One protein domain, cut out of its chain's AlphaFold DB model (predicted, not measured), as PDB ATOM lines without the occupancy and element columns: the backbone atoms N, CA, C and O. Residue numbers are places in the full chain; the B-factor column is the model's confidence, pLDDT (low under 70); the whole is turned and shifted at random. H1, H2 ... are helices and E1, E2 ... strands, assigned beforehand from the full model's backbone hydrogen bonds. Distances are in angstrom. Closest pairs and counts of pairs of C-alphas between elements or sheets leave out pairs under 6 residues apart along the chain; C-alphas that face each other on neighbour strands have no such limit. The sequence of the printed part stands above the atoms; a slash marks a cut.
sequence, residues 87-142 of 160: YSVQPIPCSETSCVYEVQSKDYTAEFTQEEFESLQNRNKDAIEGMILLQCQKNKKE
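AT A GLANCE: This is residues 87 to 142 of the 160 residues of the protein "Helix-turn-helix transcriptional regulator" of Clostridiales bacterium (UniProt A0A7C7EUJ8). A small three-stranded antiparallel sheet is the head, and one long helix, H1, starts at it; residues 121 to 142, of which 121 to 141 belong to H1, stick out far beyond it as an arm. This arm makes the length of the whole; only the first turns of H1, residues 114 to 120, are near the sheet. The printed part has 56 residues, with strands E1, E2, E3 and then helix H1 along the chain; the sheet's order is E1 - E2 - E3 and the class is mixed, helices and strands. The whole is extended, with a radius of gyration of the C-alphas of 16.6 A, and spans 55 by 26 by 10 A.

IN THESE COORDINATES: In the sheet, E1 is residues 88 to 93, 16.3 A long, beginning at C-alpha 88 (-51.587, -3.952, -33.794). E2 is residues 99 to 104, 15.9 A, and E3 is residues 109 to 112, 10.2 A. H1 is residues 114 to 141, 41.5 A, ending at C-alpha 141 (-20.436, -22.839, -49.304).

HOW THE PARTS SIT: The strands form a meander, each the antiparallel neighbour of the one before. The hairpin E1 and E2 has an angle of 157 degrees between directions, with N 90 and O 102 at 2.9 A. The hairpin E2 and E3 stands at 153 degrees, with N 103 and O 110 at 2.8 A. H1 is on one face of the sheet, two layers, and lies over E3. It stands up from the sheet, its line rising 45 degrees out of the local plane. The closest C-alphas of E2 and H1 are those of Val 100 and Gln 114, 6.3 A apart. In H1 every O i to N i+4 pair is within hydrogen-bond range.

THE WHOLE: The C-alphas farthest apart, of Glu 96 and Glu 142, are 56.2 A apart. Residues 121 to 142 stand free; the body without them spans 30 by 18 by 10 A. The printed part has no cut, and its three links are tight. Mean pLDDT of the printed part is 79.2; residues 126, 130 and 141 to 142 are under 70.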
ATOM      1  N   TYR A  87     -47.362  -6.444 -33.510       84.88
ATOM      2  CA  TYR A  87     -47.965  -5.173 -33.910       84.88
ATOM      3  C   TYR A  87     -49.498  -5.262 -33.913       84.88
ATOM      4  O   TYR A  87     -50.079  -6.285 -34.270       84.88
ATOM      5  N   SER A  88     -50.161  -4.171 -33.546       86.06
ATOM      6  CA  SER A  88     -51.587  -3.952 -33.794       86.06
ATOM      7  C   SER A  88     -51.749  -3.139 -35.074       86.06
ATOM      8  O   SER A  88     -50.969  -2.219 -35.303       86.06
ATOM      9  N   VAL A  89     -52.740  -3.473 -35.900       86.94
ATOM     10  CA  VAL A  89     -53.058  -2.738 -37.133       86.94
ATOM     11  C   VAL A  89     -54.543  -2.413 -37.140       86.94
ATOM     12  O   VAL A  89     -55.347  -3.335 -36.988       86.94
ATOM     13  N   GLN A  90     -54.914  -1.143 -37.310       85.56
ATOM     14  CA  GLN A  90     -56.308  -0.691 -37.394       85.56
ATOM     15  C   GLN A  90     -56.495   0.298 -38.557       85.56
ATOM     16  O   GLN A  90     -55.720   1.248 -38.676       85.56
ATOM     17  N   PRO A  91     -57.511   0.113 -39.421       87.88
ATOM     18  CA  PRO A  91     -57.857   1.114 -40.419       87.88
ATOM     19  C   PRO A  91     -58.604   2.276 -39.753       87.88
ATOM     20  O   PRO A  91     -59.600   2.074 -39.058       87.88
ATOM     21  N   ILE A  92     -58.149   3.498 -40.005       87.00
ATOM     22  CA  ILE A  92     -58.789   4.736 -39.573       87.00
ATOM     23  C   ILE A  92     -59.396   5.393 -40.816       87.00
ATOM     24  O   ILE A  92     -58.656   5.850 -41.693       87.00
ATOM     25  N   PRO A  93     -60.734   5.434 -40.937       86.50
ATOM     26  CA  PRO A  93     -61.389   6.119 -42.042       86.50
ATOM     27  C   PRO A  93     -61.031   7.608 -42.048       86.50
ATOM     28  O   PRO A  93     -61.202   8.300 -41.045       86.50
ATOM     29  N   CYS A  94     -60.572   8.106 -43.194       75.75
ATOM     30  CA  CYS A  94     -60.296   9.527 -43.408       75.75
ATOM     31  C   CYS A  94     -61.388  10.191 -44.256       75.75
ATOM     32  O   CYS A  94     -61.615  11.393 -44.145       75.75
ATOM     33  N   SER A  95     -62.067   9.413 -45.103       82.44
ATOM     34  CA  SER A  95     -63.212   9.836 -45.913       82.44
ATOM     35  C   SER A  95     -64.072   8.625 -46.308       82.44
ATOM     36  O   SER A  95     -63.802   7.506 -45.874       82.44
ATOM     37  N   GLU A  96     -65.089   8.823 -47.153       79.81
ATOM     38  CA  GLU A  96     -65.906   7.726 -47.703       79.81
ATOM     39  C   GLU A  96     -65.101   6.733 -48.558       79.81
ATOM     40  O   GLU A  96     -65.502   5.580 -48.697       79.81
ATOM     41  N   THR A  97     -63.973   7.163 -49.133       78.44
ATOM     42  CA  THR A  97     -63.181   6.362 -50.082       78.44
ATOM     43  C   THR A  97     -61.720   6.193 -49.675       78.44
ATOM     44  O   THR A  97     -60.950   5.600 -50.426       78.44
ATOM     45  N   SER A  98     -61.311   6.696 -48.504       82.25
ATOM     46  CA  SER A  98     -59.921   6.616 -48.048       82.25
ATOM     47  C   SER A  98     -59.798   6.302 -46.562       82.25
ATOM     48  O   SER A  98     -60.610   6.727 -45.735       82.25
ATOM     49  N   CYS A  99     -58.736   5.578 -46.220       81.62
ATOM     50  CA  CYS A  99     -58.328   5.316 -44.849       81.62
ATOM     51  C   CYS A  99     -56.807   5.411 -44.721       81.62
ATOM     52  O   CYS A  99     -56.079   5.258 -45.707       81.62
ATOM     53  N   VAL A 100     -56.349   5.664 -43.501       85.94
ATOM     54  CA  VAL A 100     -54.966   5.414 -43.092       85.94
ATOM     55  C   VAL A 100     -54.922   4.139 -42.264       85.94
ATOM     56  O   VAL A 100     -55.901   3.773 -41.612       85.94
ATOM     57  N   TYR A 101     -53.790   3.450 -42.290       85.06
ATOM     58  CA  TYR A 101     -53.538   2.289 -41.451       85.06
ATOM     59  C   TYR A 101     -52.683   2.726 -40.269       85.06
ATOM     60  O   TYR A 101     -51.522   3.095 -40.439       85.06
ATOM     61  N   GLU A 102     -53.253   2.684 -39.070       87.25
ATOM     62  CA  GLU A 102     -52.486   2.836 -37.841       87.25
ATOM     63  C   GLU A 102     -51.817   1.503 -37.511       87.25
ATOM     64  O   GLU A 102     -52.477   0.462 -37.443       87.25
ATOM     65  N   VAL A 103     -50.502   1.538 -37.311       86.25
ATOM     66  CA  VAL A 103     -49.687   0.401 -36.891       86.25
ATOM     67  C   VAL A 103     -49.018   0.749 -35.567       86.25
ATOM     68  O   VAL A 103     -48.266   1.719 -35.469       86.25
ATOM     69  N   GLN A 104     -49.262  -0.064 -34.544       83.25
ATOM     70  CA  GLN A 104     -48.800   0.180 -33.182       83.25
ATOM     71  C   GLN A 104     -47.977  -0.996 -32.650       83.25
ATOM     72  O   GLN A 104     -48.370  -2.152 -32.779       83.25
ATOM     73  N   SER A 105     -46.848  -0.697 -32.010       86.75
ATOM     74  CA  SER A 105     -46.066  -1.617 -31.178       86.75
ATOM     75  C   SER A 105     -46.152  -1.206 -29.701       86.75
ATOM     76  O   SER A 105     -46.901  -0.300 -29.338       86.75
ATOM     77  N   LYS A 106     -45.376  -1.852 -28.819       79.62
ATOM     78  CA  LYS A 106     -45.291  -1.439 -27.405       79.62
ATOM     79  C   LYS A 106     -44.699  -0.041 -27.217       79.62
ATOM     80  O   LYS A 106     -45.051   0.628 -26.251       79.62
ATOM     81  N   ASP A 107     -43.812   0.369 -28.119       82.50
ATOM     82  CA  ASP A 107     -42.966   1.549 -27.939       82.50
ATOM     83  C   ASP A 107     -43.329   2.691 -28.899       82.50
ATOM     84  O   ASP A 107     -43.003   3.846 -28.626       82.50
ATOM     85  N   TYR A 108     -44.013   2.394 -30.015       82.75
ATOM     86  CA  TYR A 108     -44.286   3.366 -31.076       82.75
ATOM     87  C   TYR A 108     -45.643   3.144 -31.750       82.75
ATOM     88  O   TYR A 108     -46.090   2.007 -31.903       82.75
ATOM     89  N   THR A 109     -46.231   4.234 -32.239       79.06
ATOM     90  CA  THR A 109     -47.405   4.244 -33.124       79.06
ATOM     91  C   THR A 109     -47.053   5.023 -34.388       79.06
ATOM     92  O   THR A 109     -46.394   6.061 -34.301       79.06
ATOM     93  N   ALA A 110     -47.469   4.525 -35.549       87.81
ATOM     94  CA  ALA A 110     -47.295   5.194 -36.833       87.81
ATOM     95  C   ALA A 110     -48.561   5.058 -37.688       87.81
ATOM     96  O   ALA A 110     -49.191   4.002 -37.706       87.81
ATOM     97  N   GLU A 111     -48.903   6.118 -38.413       89.88
ATOM     98  CA  GLU A 111     -49.986   6.130 -39.396       89.88
ATOM     99  C   GLU A 111     -49.393   6.063 -40.800       89.88
ATOM    100  O   GLU A 111     -48.400   6.728 -41.094       89.88
ATOM    101  N   PHE A 112     -50.006   5.257 -41.661       86.44
ATOM    102  CA  PHE A 112     -49.600   5.092 -43.050       86.44
ATOM    103  C   PHE A 112     -50.776   5.414 -43.962       86.44
ATOM    104  O   PHE A 112     -51.872   4.876 -43.790       86.44
ATOM    105  N   THR A 113     -50.546   6.234 -44.981       88.06
ATOM    106  CA  THR A 113     -51.443   6.284 -46.140       88.06
ATOM    107  C   THR A 113     -51.461   4.930 -46.857       88.06
ATOM    108  O   THR A 113     -50.590   4.082 -46.643       88.06
ATOM    109  N   GLN A 114     -52.436   4.716 -47.743       81.44
ATOM    110  CA  GLN A 114     -52.496   3.494 -48.548       81.44
ATOM    111  C   GLN A 114     -51.194   3.254 -49.339       81.44
ATOM    112  O   GLN A 114     -50.636   2.163 -49.273       81.44
ATOM    113  N   GLU A 115     -50.674   4.278 -50.022       83.50
ATOM    114  CA  GLU A 115     -49.448   4.177 -50.830       83.50
ATOM    115  C   GLU A 115     -48.209   3.845 -49.975       83.50
ATOM    116  O   GLU A 115     -47.358   3.034 -50.357       83.50
ATOM    117  N   GLU A 116     -48.110   4.427 -48.776       84.44
ATOM    118  CA  GLU A 116     -47.017   4.141 -47.842       84.44
ATOM    119  C   GLU A 116     -47.115   2.726 -47.265       84.44
ATOM    120  O   GLU A 116     -46.095   2.052 -47.096       84.44
ATOM    121  N   PHE A 117     -48.333   2.249 -46.996       82.00
ATOM    122  CA  PHE A 117     -48.567   0.896 -46.500       82.00
ATOM    123  C   PHE A 117     -48.254  -0.163 -47.569       82.00
ATOM    124  O   PHE A 117     -47.585  -1.156 -47.280       82.00
ATOM    125  N   GLU A 118     -48.632   0.079 -48.826       81.12
ATOM    126  CA  GLU A 118     -48.244  -0.758 -49.971       81.12
ATOM    127  C   GLU A 118     -46.715  -0.770 -50.166       81.12
ATOM    128  O   GLU A 118     -46.095  -1.819 -50.365       81.12
ATOM    129  N   SER A 119     -46.064   0.387 -50.023       81.56
ATOM    130  CA  SER A 119     -44.600   0.490 -50.067       81.56
ATOM    131  C   SER A 119     -43.928  -0.313 -48.946       81.56
ATOM    132  O   SER A 119     -42.895  -0.957 -49.170       81.56
ATOM    133  N   LEU A 120     -44.510  -0.319 -47.744       81.06
ATOM    134  CA  LEU A 120     -44.050  -1.133 -46.620       81.06
ATOM    135  C   LEU A 120     -44.174  -2.636 -46.921       81.06
ATOM    136  O   LEU A 120     -43.241  -3.389 -46.633       81.06
ATOM    137  N   GLN A 121     -45.280  -3.078 -47.527       75.31
ATOM    138  CA  GLN A 121     -45.460  -4.474 -47.948       75.31
ATOM    139  C   GLN A 121     -44.348  -4.920 -48.908       75.31
ATOM    140  O   GLN A 121     -43.705  -5.949 -48.683       75.31
ATOM    141  N   ASN A 122     -44.066  -4.110 -49.930       75.44
ATOM    142  CA  ASN A 122     -43.075  -4.432 -50.958       75.44
ATOM    143  C   ASN A 122     -41.643  -4.485 -50.402       75.44
ATOM    144  O   ASN A 122     -40.918  -5.450 -50.639       75.44
ATOM    145  N   ARG A 123     -41.245  -3.502 -49.581       70.50
ATOM    146  CA  ARG A 123     -39.891  -3.457 -48.995       70.50
ATOM    147  C   ARG A 123     -39.592  -4.646 -48.085       70.50
ATOM    148  O   ARG A 123     -38.458  -5.120 -48.053       70.50
ATOM    149  N   ASN A 124     -40.588  -5.123 -47.338       70.06
ATOM    150  CA  ASN A 124     -40.422  -6.290 -46.473       70.06
ATOM    151  C   ASN A 124     -40.194  -7.568 -47.284       70.06
ATOM    152  O   ASN A 124     -39.327  -8.364 -46.926       70.06
ATOM    153  N   LYS A 125     -40.928  -7.741 -48.389       70.31
ATOM    154  CA  LYS A 125     -40.754  -8.881 -49.292       70.31
ATOM    155  C   LYS A 125     -39.322  -8.948 -49.828       70.31
ATOM    156  O   LYS A 125     -38.660  -9.969 -49.649       70.31
ATOM    157  N   ASP A 126     -38.820  -7.845 -50.380       68.56
ATOM    158  CA  ASP A 126     -37.474  -7.782 -50.962       68.56
ATOM    159  C   ASP A 126     -36.375  -8.040 -49.917       68.56
ATOM    160  O   ASP A 126     -35.401  -8.753 -50.179       68.56
ATOM    161  N   ALA A 127     -36.534  -7.495 -48.704       71.25
ATOM    162  CA  ALA A 127     -35.581  -7.696 -47.615       71.25
ATOM    163  C   ALA A 127     -35.528  -9.165 -47.158       71.25
ATOM    164  O   ALA A 127     -34.438  -9.727 -47.016       71.25
ATOM    165  N   ILE A 128     -36.690  -9.801 -46.966       72.88
ATOM    166  CA  ILE A 128     -36.787 -11.211 -46.563       72.88
ATOM    167  C   ILE A 128     -36.218 -12.121 -47.656       72.88
ATOM    168  O   ILE A 128     -35.394 -12.990 -47.360       72.88
ATOM    169  N   GLU A 129     -36.603 -11.910 -48.918       70.75
ATOM    170  CA  GLU A 129     -36.072 -12.672 -50.054       70.75
ATOM    171  C   GLU A 129     -34.546 -12.536 -50.149       70.75
ATOM    172  O   GLU A 129     -33.839 -13.541 -50.279       70.75
ATOM    173  N   GLY A 130     -34.015 -11.319 -49.985       69.69
ATOM    174  CA  GLY A 130     -32.577 -11.064 -49.943       69.69
ATOM    175  C   GLY A 130     -31.863 -11.840 -48.830       69.69
ATOM    176  O   GLY A 130     -30.845 -12.492 -49.082       69.69
ATOM    177  N   MET A 131     -32.407 -11.835 -47.608       73.19
ATOM    178  CA  MET A 131     -31.844 -12.586 -46.477       73.19
ATOM    179  C   MET A 131     -31.844 -14.102 -46.724       73.19
ATOM    180  O   MET A 131     -30.840 -14.770 -46.464       73.19
ATOM    181  N   ILE A 132     -32.934 -14.649 -47.271       74.50
ATOM    182  CA  ILE A 132     -33.043 -16.076 -47.606       74.50
ATOM    183  C   ILE A 132     -32.023 -16.459 -48.683       74.50
ATOM    184  O   ILE A 132     -31.351 -17.484 -48.558       74.50
ATOM    185  N   LEU A 133     -31.861 -15.639 -49.724       72.88
ATOM    186  CA  LEU A 133     -30.878 -15.883 -50.782       72.88
ATOM    187  C   LEU A 133     -29.450 -15.919 -50.233       72.88
ATOM    188  O   LEU A 133     -28.695 -16.840 -50.560       72.88
ATOM    189  N   LEU A 134     -29.089 -14.967 -49.370       78.19
ATOM    190  CA  LEU A 134     -27.782 -14.946 -48.711       78.19
ATOM    191  C   LEU A 134     -27.558 -16.206 -47.863       78.19
ATOM    192  O   LEU A 134     -26.494 -16.827 -47.950       78.19
ATOM    193  N   GLN A 135     -28.568 -16.640 -47.104       76.19
ATOM    194  CA  GLN A 135     -28.481 -17.860 -46.302       76.19
ATOM    195  C   GLN A 135     -28.352 -19.117 -47.177       76.19
ATOM    196  O   GLN A 135     -27.520 -19.980 -46.900       76.19
ATOM    197  N   CYS A 136     -29.099 -19.208 -48.281       73.06
ATOM    198  CA  CYS A 136     -28.972 -20.289 -49.261       73.06
ATOM    199  C   CYS A 136     -27.564 -20.358 -49.868       73.06
ATOM    200  O   CYS A 136     -27.023 -21.446 -50.064       73.06
ATOM    201  N   GLN A 137     -26.951 -19.209 -50.166       82.06
ATOM    202  CA  GLN A 137     -25.577 -19.151 -50.668       82.06
ATOM    203  C   GLN A 137     -24.561 -19.584 -49.609       82.06
ATOM    204  O   GLN A 137     -23.607 -20.286 -49.944       82.06
ATOM    205  N   LYS A 138     -24.765 -19.202 -48.344       80.19
ATOM    206  CA  LYS A 138     -23.929 -19.648 -47.224       80.19
ATOM    207  C   LYS A 138     -24.001 -21.168 -47.046       80.19
ATOM    208  O   LYS A 138     -22.962 -21.820 -47.041       80.19
ATOM    209  N   ASN A 139     -25.208 -21.734 -47.037       78.06
ATOM    210  CA  ASN A 139     -25.431 -23.178 -46.896       78.06
ATOM    211  C   ASN A 139     -24.825 -24.001 -48.050       78.06
ATOM    212  O   ASN A 139     -24.505 -25.167 -47.863       78.06
ATOM    213  N   LYS A 140     -24.655 -23.415 -49.245       74.00
ATOM    214  CA  LYS A 140     -23.959 -24.055 -50.380       74.00
ATOM    215  C   LYS A 140     -22.428 -23.970 -50.293       74.00
ATOM    216  O   LYS A 140     -21.753 -24.686 -51.025       74.00
ATOM    217  N   LYS A 141     -21.884 -23.066 -49.471       61.78
ATOM    218  CA  LYS A 141     -20.436 -22.839 -49.304       61.78
ATOM    219  C   LYS A 141     -19.839 -23.598 -48.116       61.78
ATOM    220  O   LYS A 141     -18.627 -23.790 -48.093       61.78
ATOM    221  N   GLU A 142     -20.650 -24.034 -47.154       46.03
ATOM    222  CA  GLU A 142     -20.215 -24.945 -46.090       46.03
ATOM    223  C   GLU A 142     -20.217 -26.390 -46.636       46.03
ATOM    224  O   GLU A 142     -21.265 -26.865 -47.082       46.03
TER     225      GLU A 142